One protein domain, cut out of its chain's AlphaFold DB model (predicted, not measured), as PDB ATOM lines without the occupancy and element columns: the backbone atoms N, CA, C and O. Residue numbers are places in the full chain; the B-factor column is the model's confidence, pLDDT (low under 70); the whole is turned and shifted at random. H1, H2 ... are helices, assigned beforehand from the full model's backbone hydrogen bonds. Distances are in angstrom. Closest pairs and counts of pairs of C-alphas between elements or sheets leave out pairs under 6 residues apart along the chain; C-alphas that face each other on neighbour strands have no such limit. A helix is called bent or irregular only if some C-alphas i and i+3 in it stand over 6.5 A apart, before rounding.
ATOM      1  N   GLU A  11      -1.096 -33.380  -3.785       96.56
ATOM      2  CA  GLU A  11      -2.088 -34.301  -3.231       96.56
ATOM      3  C   GLU A  11      -3.303 -33.539  -2.695       96.56
ATOM      4  O   GLU A  11      -4.447 -33.889  -2.994       96.56
ATOM      5  N   VAL A  12      -3.074 -32.448  -1.957       97.00
ATOM      6  CA  VAL A  12      -4.154 -31.609  -1.423       97.00
ATOM      7  C   VAL A  12      -4.880 -30.884  -2.549       97.00
ATOM      8  O   VAL A  12      -6.107 -30.836  -2.568       97.00
ATOM      9  N   GLN A  13      -4.150 -30.406  -3.553       97.81
ATOM     10  CA  GLN A  13      -4.728 -29.765  -4.729       97.81
ATOM     11  C   GLN A  13      -5.627 -30.717  -5.532       97.81
ATOM     12  O   GLN A  13      -6.635 -30.286  -6.097       97.81
ATOM     13  N   ALA A  14      -5.321 -32.019  -5.564       97.56
ATOM     14  CA  ALA A  14      -6.223 -33.015  -6.146       97.56
ATOM     15  C   ALA A  14      -7.552 -33.105  -5.379       97.56
ATOM     16  O   ALA A  14      -8.616 -33.082  -6.000       97.56
ATOM     17  N   LEU A  15      -7.494 -33.111  -4.047       96.88
ATOM     18  CA  LEU A  15      -8.682 -33.127  -3.189       96.88
ATOM     19  C   LEU A  15      -9.487 -31.826  -3.299       96.88
ATOM     20  O   LEU A  15     -10.709 -31.877  -3.388       96.88
ATOM     21  N   VAL A  16      -8.829 -30.666  -3.379       96.81
ATOM     22  CA  VAL A  16      -9.485 -29.363  -3.585       96.81
ATOM     23  C   VAL A  16     -10.274 -29.345  -4.896       96.81
ATOM     24  O   VAL A  16     -11.427 -28.913  -4.919       96.81
ATOM     25  N   ARG A  17      -9.703 -29.863  -5.992       96.75
ATOM     26  CA  ARG A  17     -10.414 -29.973  -7.280       96.75
ATOM     27  C   ARG A  17     -11.632 -30.895  -7.189       96.75
ATOM     28  O   ARG A  17     -12.683 -30.583  -7.754       96.75
ATOM     29  N   GLN A  18     -11.510 -32.007  -6.469       97.06
ATOM     30  CA  GLN A  18     -12.630 -32.917  -6.237       97.06
ATOM     31  C   GLN A  18     -13.723 -32.259  -5.383       97.06
ATOM     32  O   GLN A  18     -14.897 -32.306  -5.746       97.06
ATOM     33  N   TRP A  19     -13.345 -31.576  -4.302       94.62
ATOM     34  CA  TRP A  19     -14.266 -30.821  -3.456       94.62
ATOM     35  C   TRP A  19     -15.027 -29.762  -4.260       94.62
ATOM     36  O   TRP A  19     -16.252 -29.704  -4.186       94.62
ATOM     37  N   LEU A  20     -14.332 -28.993  -5.109       94.94
ATOM     38  CA  LEU A  20     -14.959 -28.004  -5.991       94.94
ATOM     39  C   LEU A  20     -15.950 -28.642  -6.969       94.94
ATOM     40  O   LEU A  20     -16.971 -28.036  -7.278       94.94
ATOM     41  N   THR A  21     -15.679 -29.861  -7.437       96.56
ATOM     42  CA  THR A  21     -16.602 -30.601  -8.310       96.56
ATOM     43  C   THR A  21     -17.913 -30.915  -7.587       96.56
ATOM     44  O   THR A  21     -18.985 -30.648  -8.127       96.56
ATOM     45  N   TYR A  22     -17.846 -31.420  -6.352       94.69
ATOM     46  CA  TYR A  22     -19.044 -31.698  -5.551       94.69
ATOM     47  C   TYR A  22     -19.761 -30.433  -5.097       94.69
ATOM     48  O   TYR A  22     -20.983 -30.383  -5.106       94.69
ATOM     49  N   PHE A  23     -19.020 -29.390  -4.739       93.62
ATOM     50  CA  PHE A  23     -19.613 -28.113  -4.375       93.62
ATOM     51  C   PHE A  23     -20.422 -27.526  -5.539       93.62
ATOM     52  O   PHE A  23     -21.587 -27.167  -5.382       93.62
ATOM     53  N   ARG A  24     -19.837 -27.501  -6.741       95.88
ATOM     54  CA  ARG A  24     -20.489 -26.970  -7.947       95.88
ATOM     55  C   ARG A  24     -21.686 -27.807  -8.402       95.88
ATOM     56  O   ARG A  24     -22.588 -27.248  -9.018       95.88
ATOM     57  N   SER A  25     -21.737 -29.107  -8.094       96.94
ATOM     58  CA  SER A  25     -22.853 -29.962  -8.526       96.94
ATOM     59  C   SER A  25     -24.195 -29.541  -7.922       96.94
ATOM     60  O   SER A  25     -25.219 -29.686  -8.586       96.94
ATOM     61  N   TYR A  26     -24.192 -28.974  -6.709       94.31
ATOM     62  CA  TYR A  26     -25.398 -28.440  -6.071       94.31
ATOM     63  C   TYR A  26     -25.441 -26.904  -6.044       94.31
ATOM     64  O   TYR A  26     -26.525 -26.328  -6.101       94.31
ATOM     65  N   ALA A  27     -24.291 -26.224  -5.971       95.50
ATOM     66  CA  ALA A  27     -24.224 -24.762  -5.893       95.50
ATOM     67  C   ALA A  27     -24.223 -24.065  -7.267       95.50
ATOM     68  O   ALA A  27     -24.388 -22.844  -7.346       95.50
ATOM     69  N   GLY A  28     -23.999 -24.815  -8.350       97.38
ATOM     70  CA  GLY A  28     -23.748 -24.272  -9.684       97.38
ATOM     71  C   GLY A  28     -22.422 -23.509  -9.774       97.38
ATOM     72  O   GLY A  28     -21.535 -23.668  -8.935       97.38
ATOM     73  N   ASP A  29     -22.298 -22.650 -10.790       96.19
ATOM     74  CA  ASP A  29     -21.060 -21.919 -11.121       96.19
ATOM     75  C   ASP A  29     -21.110 -20.416 -10.818       96.19
ATOM     76  O   ASP A  29     -20.140 -19.701 -11.062       96.19
ATOM     77  N   ASN A  30     -22.233 -19.915 -10.296       97.25
ATOM     78  CA  ASN A  30     -22.394 -18.489 -10.034       97.25
ATOM     79  C   ASN A  30     -21.589 -18.066  -8.781       97.25
ATOM     80  O   ASN A  30     -21.908 -18.530  -7.679       97.25
ATOM     81  N   PRO A  31     -20.603 -17.152  -8.898       91.56
ATOM     82  CA  PRO A  31     -19.801 -16.703  -7.760       91.56
ATOM     83  C   PRO A  31     -20.632 -16.021  -6.661       91.56
ATOM     84  O   PRO A  31     -20.310 -16.178  -5.481       91.56
ATOM     85  N   ASP A  32     -21.729 -15.340  -7.010       96.62
ATOM     86  CA  ASP A  32     -22.631 -14.718  -6.032       96.62
ATOM     87  C   ASP A  32     -23.368 -15.769  -5.204       96.62
ATOM     88  O   ASP A  32     -23.533 -15.616  -3.992       96.62
ATOM     89  N   THR A  33     -23.769 -16.880  -5.832       96.56
ATOM     90  CA  THR A  33     -24.347 -18.028  -5.121       96.56
ATOM     91  C   THR A  33     -23.333 -18.620  -4.149       96.56
ATOM     92  O   THR A  33     -23.660 -18.885  -2.993       96.56
ATOM     93  N   HIS A  34     -22.076 -18.767  -4.573       94.06
ATOM     94  CA  HIS A  34     -21.024 -19.304  -3.710       94.06
ATOM     95  C   HIS A  34     -20.747 -18.410  -2.498       94.06
ATOM     96  O   HIS A  34     -20.501 -18.924  -1.407       94.06
ATOM     97  N   MET A  35     -20.788 -17.082  -2.666       92.50
ATOM     98  CA  MET A  35     -20.648 -16.140  -1.550       92.50
ATOM     99  C   MET A  35     -21.785 -16.286  -0.538       92.50
ATOM    100  O   MET A  35     -21.511 -16.355   0.656       92.50
ATOM    101  N   LYS A  36     -23.036 -16.399  -1.004       96.00
ATOM    102  CA  LYS A  36     -24.198 -16.593  -0.122       96.00
ATOM    103  C   LYS A  36     -24.099 -17.883   0.689       96.00
ATOM    104  O   LYS A  36     -24.351 -17.850   1.885       96.00
ATOM    105  N   ILE A  37     -23.675 -18.988   0.071       92.69
ATOM    106  CA  ILE A  37     -23.488 -20.271   0.773       92.69
ATOM    107  C   ILE A  37     -22.395 -20.157   1.843       92.69
ATOM    108  O   ILE A  37     -22.580 -20.613   2.968       92.69
ATOM    109  N   ARG A  38     -21.263 -19.517   1.523       88.69
ATOM    110  CA  ARG A  38     -20.189 -19.299   2.508       88.69
ATOM    111  C   ARG A  38     -20.647 -18.447   3.688       88.69
ATOM    112  O   ARG A  38     -20.257 -18.734   4.814       88.69
ATOM    113  N   GLU A  39     -21.445 -17.417   3.429       92.38
ATOM    114  CA  GLU A  39     -21.990 -16.567   4.486       92.38
ATOM    115  C   GLU A  39     -23.015 -17.315   5.344       92.38
ATOM    116  O   GLU A  39     -22.948 -17.225   6.566       92.38
ATOM    117  N   ALA A  40     -23.886 -18.121   4.729       92.31
ATOM    118  CA  ALA A  40     -24.827 -18.977   5.446       92.31
ATOM    119  C   ALA A  40     -24.098 -19.942   6.393       92.31
ATOM    120  O   ALA A  40     -24.376 -19.936   7.581       92.31
ATOM    121  N   HIS A  41     -23.072 -20.668   5.930       88.56
ATOM    122  CA  HIS A  41     -22.285 -21.551   6.809       88.56
ATOM    123  C   HIS A  41     -21.574 -20.813   7.959       88.56
ATOM    124  O   HIS A  41     -21.279 -21.416   8.987       88.56
ATOM    125  N   ARG A  42     -21.250 -19.521   7.792       86.12
ATOM    126  CA  ARG A  42     -20.612 -18.698   8.833       86.12
ATOM    127  C   ARG A  42     -21.620 -18.205   9.873       86.12
ATOM    128  O   ARG A  42     -21.269 -18.098  11.046       86.12
ATOM    129  N   LEU A  43     -22.813 -17.818   9.427       91.75
ATOM    130  CA  LEU A  43     -23.871 -17.263  10.270       91.75
ATOM    131  C   LEU A  43     -24.718 -18.341  10.950       91.75
ATOM    132  O   LEU A  43     -25.177 -18.114  12.065       91.75
ATOM    133  N   GLU A  44     -24.877 -19.487  10.295       92.69
ATOM    134  CA  GLU A  44     -25.718 -20.615  10.705       92.69
ATOM    135  C   GLU A  44     -24.872 -21.911  10.717       92.69
ATOM    136  O   GLU A  44     -24.977 -22.741   9.806       92.69
ATOM    137  N   PRO A  45     -23.962 -22.099  11.702       85.88
ATOM    138  CA  PRO A  45     -23.115 -23.293  11.797       85.88
ATOM    139  C   PRO A  45     -23.898 -24.614  11.845       85.88
ATOM    140  O   PRO A  45     -23.377 -25.651  11.439       85.88
ATOM    141  N   GLU A  46     -25.150 -24.581  12.304       90.00
ATOM    142  CA  GLU A  46     -26.077 -25.712  12.334       90.00
ATOM    143  C   GLU A  46     -26.351 -26.307  10.944       90.00
ATOM    144  O   GLU A  46     -26.609 -27.503  10.829       90.00
ATOM    145  N   LEU A  47     -26.208 -25.524   9.864       88.88
ATOM    146  CA  LEU A  47     -26.332 -26.021   8.486       88.88
ATOM    147  C   LEU A  47     -25.262 -27.066   8.136       88.88
ATOM    148  O   LEU A  47     -25.419 -27.819   7.176       88.88
ATOM    149  N   MET A  48     -24.175 -27.102   8.907       87.19
ATOM    150  CA  MET A  48     -23.061 -28.030   8.731       87.19
ATOM    151  C   MET A  48     -23.154 -29.249   9.657       87.19
ATOM    152  O   MET A  48     -22.316 -30.152   9.556       87.19
ATOM    153  N   PRO A  56     -12.154 -25.699  10.941       91.12
ATOM    154  CA  PRO A  56     -10.775 -25.966  10.528       91.12
ATOM    155  C   PRO A  56     -10.650 -26.581   9.129       91.12
ATOM    156  O   PRO A  56      -9.829 -26.114   8.336       91.12
ATOM    157  N   LEU A  57     -11.465 -27.589   8.799       91.38
ATOM    158  CA  LEU A  57     -11.452 -28.205   7.474       91.38
ATOM    159  C   LEU A  57     -11.888 -27.215   6.395       91.38
ATOM    160  O   LEU A  57     -11.261 -27.140   5.336       91.38
ATOM    161  N   LEU A  58     -12.932 -26.427   6.663       89.25
ATOM    162  CA  LEU A  58     -13.408 -25.417   5.723       89.25
ATOM    163  C   LEU A  58     -12.324 -24.372   5.425       89.25
ATOM    164  O   LEU A  58     -12.115 -24.013   4.264       89.25
ATOM    165  N   GLU A  59     -11.605 -23.910   6.447       91.56
ATOM    166  CA  GLU A  59     -10.508 -22.958   6.272       91.56
ATOM    167  C   GLU A  59      -9.335 -23.568   5.493       91.56
ATOM    168  O   GLU A  59      -8.804 -22.937   4.578       91.56
ATOM    169  N   TYR A  60      -8.988 -24.825   5.770       95.19
ATOM    170  CA  TYR A  60      -7.948 -25.543   5.033       95.19
ATOM    171  C   TYR A  60      -8.284 -25.693   3.539       95.19
ATOM    172  O   TYR A  60      -7.446 -25.438   2.672       95.19
ATOM    173  N   VAL A  61      -9.537 -26.029   3.215       93.56
ATOM    174  CA  VAL A  61     -10.005 -26.093   1.822       93.56
ATOM    175  C   VAL A  61      -9.971 -24.711   1.166       93.56
ATOM    176  O   VAL A  61      -9.519 -24.596   0.025       93.56
ATOM    177  N   LYS A  62     -10.379 -23.644   1.870       91.81
ATOM    178  CA  LYS A  62     -10.307 -22.262   1.355       91.81
ATOM    179  C   LYS A  62      -8.876 -21.851   1.000       91.81
ATOM    180  O   LYS A  62      -8.672 -21.265  -0.063       91.81
ATOM    181  N   GLN A  63      -7.895 -22.188   1.838       95.75
ATOM    182  CA  GLN A  63      -6.476 -21.947   1.550       95.75
ATOM    183  C   GLN A  63      -6.026 -22.693   0.288       95.75
ATOM    184  O   GLN A  63      -5.391 -22.103  -0.587       95.75
ATOM    185  N   GLY A  64      -6.429 -23.957   0.137       96.81
ATOM    186  CA  GLY A  64      -6.138 -24.747  -1.058       96.81
ATOM    187  C   GLY A  64      -6.752 -24.161  -2.337       96.81
ATOM    188  O   GLY A  64      -6.083 -24.104  -3.370       96.81
ATOM    189  N   VAL A  65      -7.994 -23.662  -2.276       93.81
ATOM    190  CA  VAL A  65      -8.656 -22.970  -3.403       93.81
ATOM    191  C   VAL A  65      -7.926 -21.673  -3.773       93.81
ATOM    192  O   VAL A  65      -7.735 -21.388  -4.959       93.81
ATOM    193  N   ALA A  66      -7.495 -20.891  -2.779       93.75
ATOM    194  CA  ALA A  66      -6.731 -19.668  -3.011       93.75
ATOM    195  C   ALA A  66      -5.384 -19.969  -3.692       93.75
ATOM    196  O   ALA A  66      -5.052 -19.339  -4.695       93.75
ATOM    197  N   ALA A  67      -4.658 -20.989  -3.221       93.62
ATOM    198  CA  ALA A  67      -3.396 -21.426  -3.818       93.62
ATOM    199  C   ALA A  67      -3.559 -21.860  -5.288       93.62
ATOM    200  O   ALA A  67      -2.751 -21.482  -6.135       93.62
ATOM    201  N   ALA A  68      -4.643 -22.572  -5.617       88.62
ATOM    202  CA  ALA A  68      -4.952 -22.990  -6.988       88.62
ATOM    203  C   ALA A  68      -5.185 -21.807  -7.947       88.62
ATOM    204  O   ALA A  68      -4.926 -21.914  -9.145       88.62
ATOM    205  N   THR A  69      -5.708 -20.693  -7.424       81.69
ATOM    206  CA  THR A  69      -6.049 -19.498  -8.210       81.69
ATOM    207  C   THR A  69      -4.840 -18.583  -8.407       81.69
ATOM    208  O   THR A  69      -4.725 -17.956  -9.455       81.69
ATOM    209  N   SER A  70      -3.923 -18.539  -7.434       74.62
ATOM    210  CA  SER A  70      -2.679 -17.754  -7.496       74.62
ATOM    211  C   SER A  70      -1.579 -18.392  -8.351       74.62
ATOM    212  O   SER A  70      -0.649 -17.706  -8.753       74.62
ATOM    213  N   ALA A  71      -1.664 -19.694  -8.632       63.25
ATOM    214  CA  ALA A  71      -0.713 -20.415  -9.484       63.25
ATOM    215  C   ALA A  71      -0.962 -20.215 -11.000       63.25
ATOM    216  O   ALA A  71      -0.477 -21.009 -11.809       63.25
ATOM    217  N   ARG A  72      -1.749 -19.198 -11.376       49.06
ATOM    218  CA  ARG A  72      -2.144 -18.871 -12.752       49.06
ATOM    219  C   ARG A  72      -1.468 -17.611 -13.263       49.06
ATOM    220  O   ARG A  72      -1.344 -16.654 -12.471       49.06
TER     221      ARG A  72
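What this domain is: This is residues 11 to 48 and 56 to 72 of the 72 residues of an uncharacterized protein of Pandoraea oxalativorans (UniProt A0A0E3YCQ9). Look for an open frame of three helices: the long H1 is one side, H2 turns off its last residues to make a corner, and H4 crosses H1 near its first residues, both at about a right angle to it. The short H3 sits at the far end of H2, and the frame is open between H2 and H4, which are apart; residues 28 to 33, of which 31 to 33 belong to H2, and residues 42 to 47, of which 45 to 47 belong to H3, stick out. The printed part has 55 residues with four named helices, H1, H2, H3 and H4 along the chain, and no named strand; the class is all helix. It is only just compact, close to loose, with a radius of gyration of the C-alphas of 11.7 A, and spans 31 by 25 by 18 A.

How they stand to each other: Begin with H1, residues 11 to 27. After it comes H2, residues 31 to 43; the two are close but not clearly touching, with the closest C-alphas those of Ala 27 and His 34, 6.7 A apart. Their lines are about perpendicular, at 82 degrees. Next is H3, residues 45 to 48, and H2 and H3 only just touch, only at the corner by their link, with 3 pairs of C-alphas within 8 A. The closest are those of His 41 and Leu 47, 6.3 A apart, and H2 touches H3 with residues 40 to 41 alone. Beyond the cut is H4, residues 56 to 70. H1 touches it with residues 12 to 16 alone; the closest C-alphas, those of Val 16 and Gly 64, are 6.2 A apart. The lines of H1 and H4 are about perpendicular, at 80 degrees. H2 and H4 are apart, as are H1 and H3, and H3 and H4. In H2 and H4 every O i to N i+4 pair is within hydrogen-bond range, in H1 12 of 13 are, and H3 is too short for such a pair.

Where its parts are: Find C-alpha 11 at (-2.088, -34.301, -3.231); from there H1 runs 24.3 A to C-alpha 27 at (-24.224, -24.762, -5.893). H1 is neither bent nor irregular, but only just: C-alphas 23 and 26 are 6.0 A apart. H2 runs 18.5 A from Pro 31 to Leu 43, and H3 5.6 A from Pro 45 to Met 48. H4 runs 21.4 A from Pro 56 to C-alpha 70 at (-2.679, -17.754, -7.496).

The domain as a whole: The two C-alphas farthest apart are those of Glu 46 and Arg 72, at 35.3 A. Residues 49 to 55 are not printed, and C-alphas 48 and 56 are 12.6 A apart across this cut, which holds the link from H3 to H4. The links from H1 to H2 and from H2 to H3 are tight. The mean pLDDT of the printed part is 91.7; look at residues 71 to 72, the last of the chain, for values under 70.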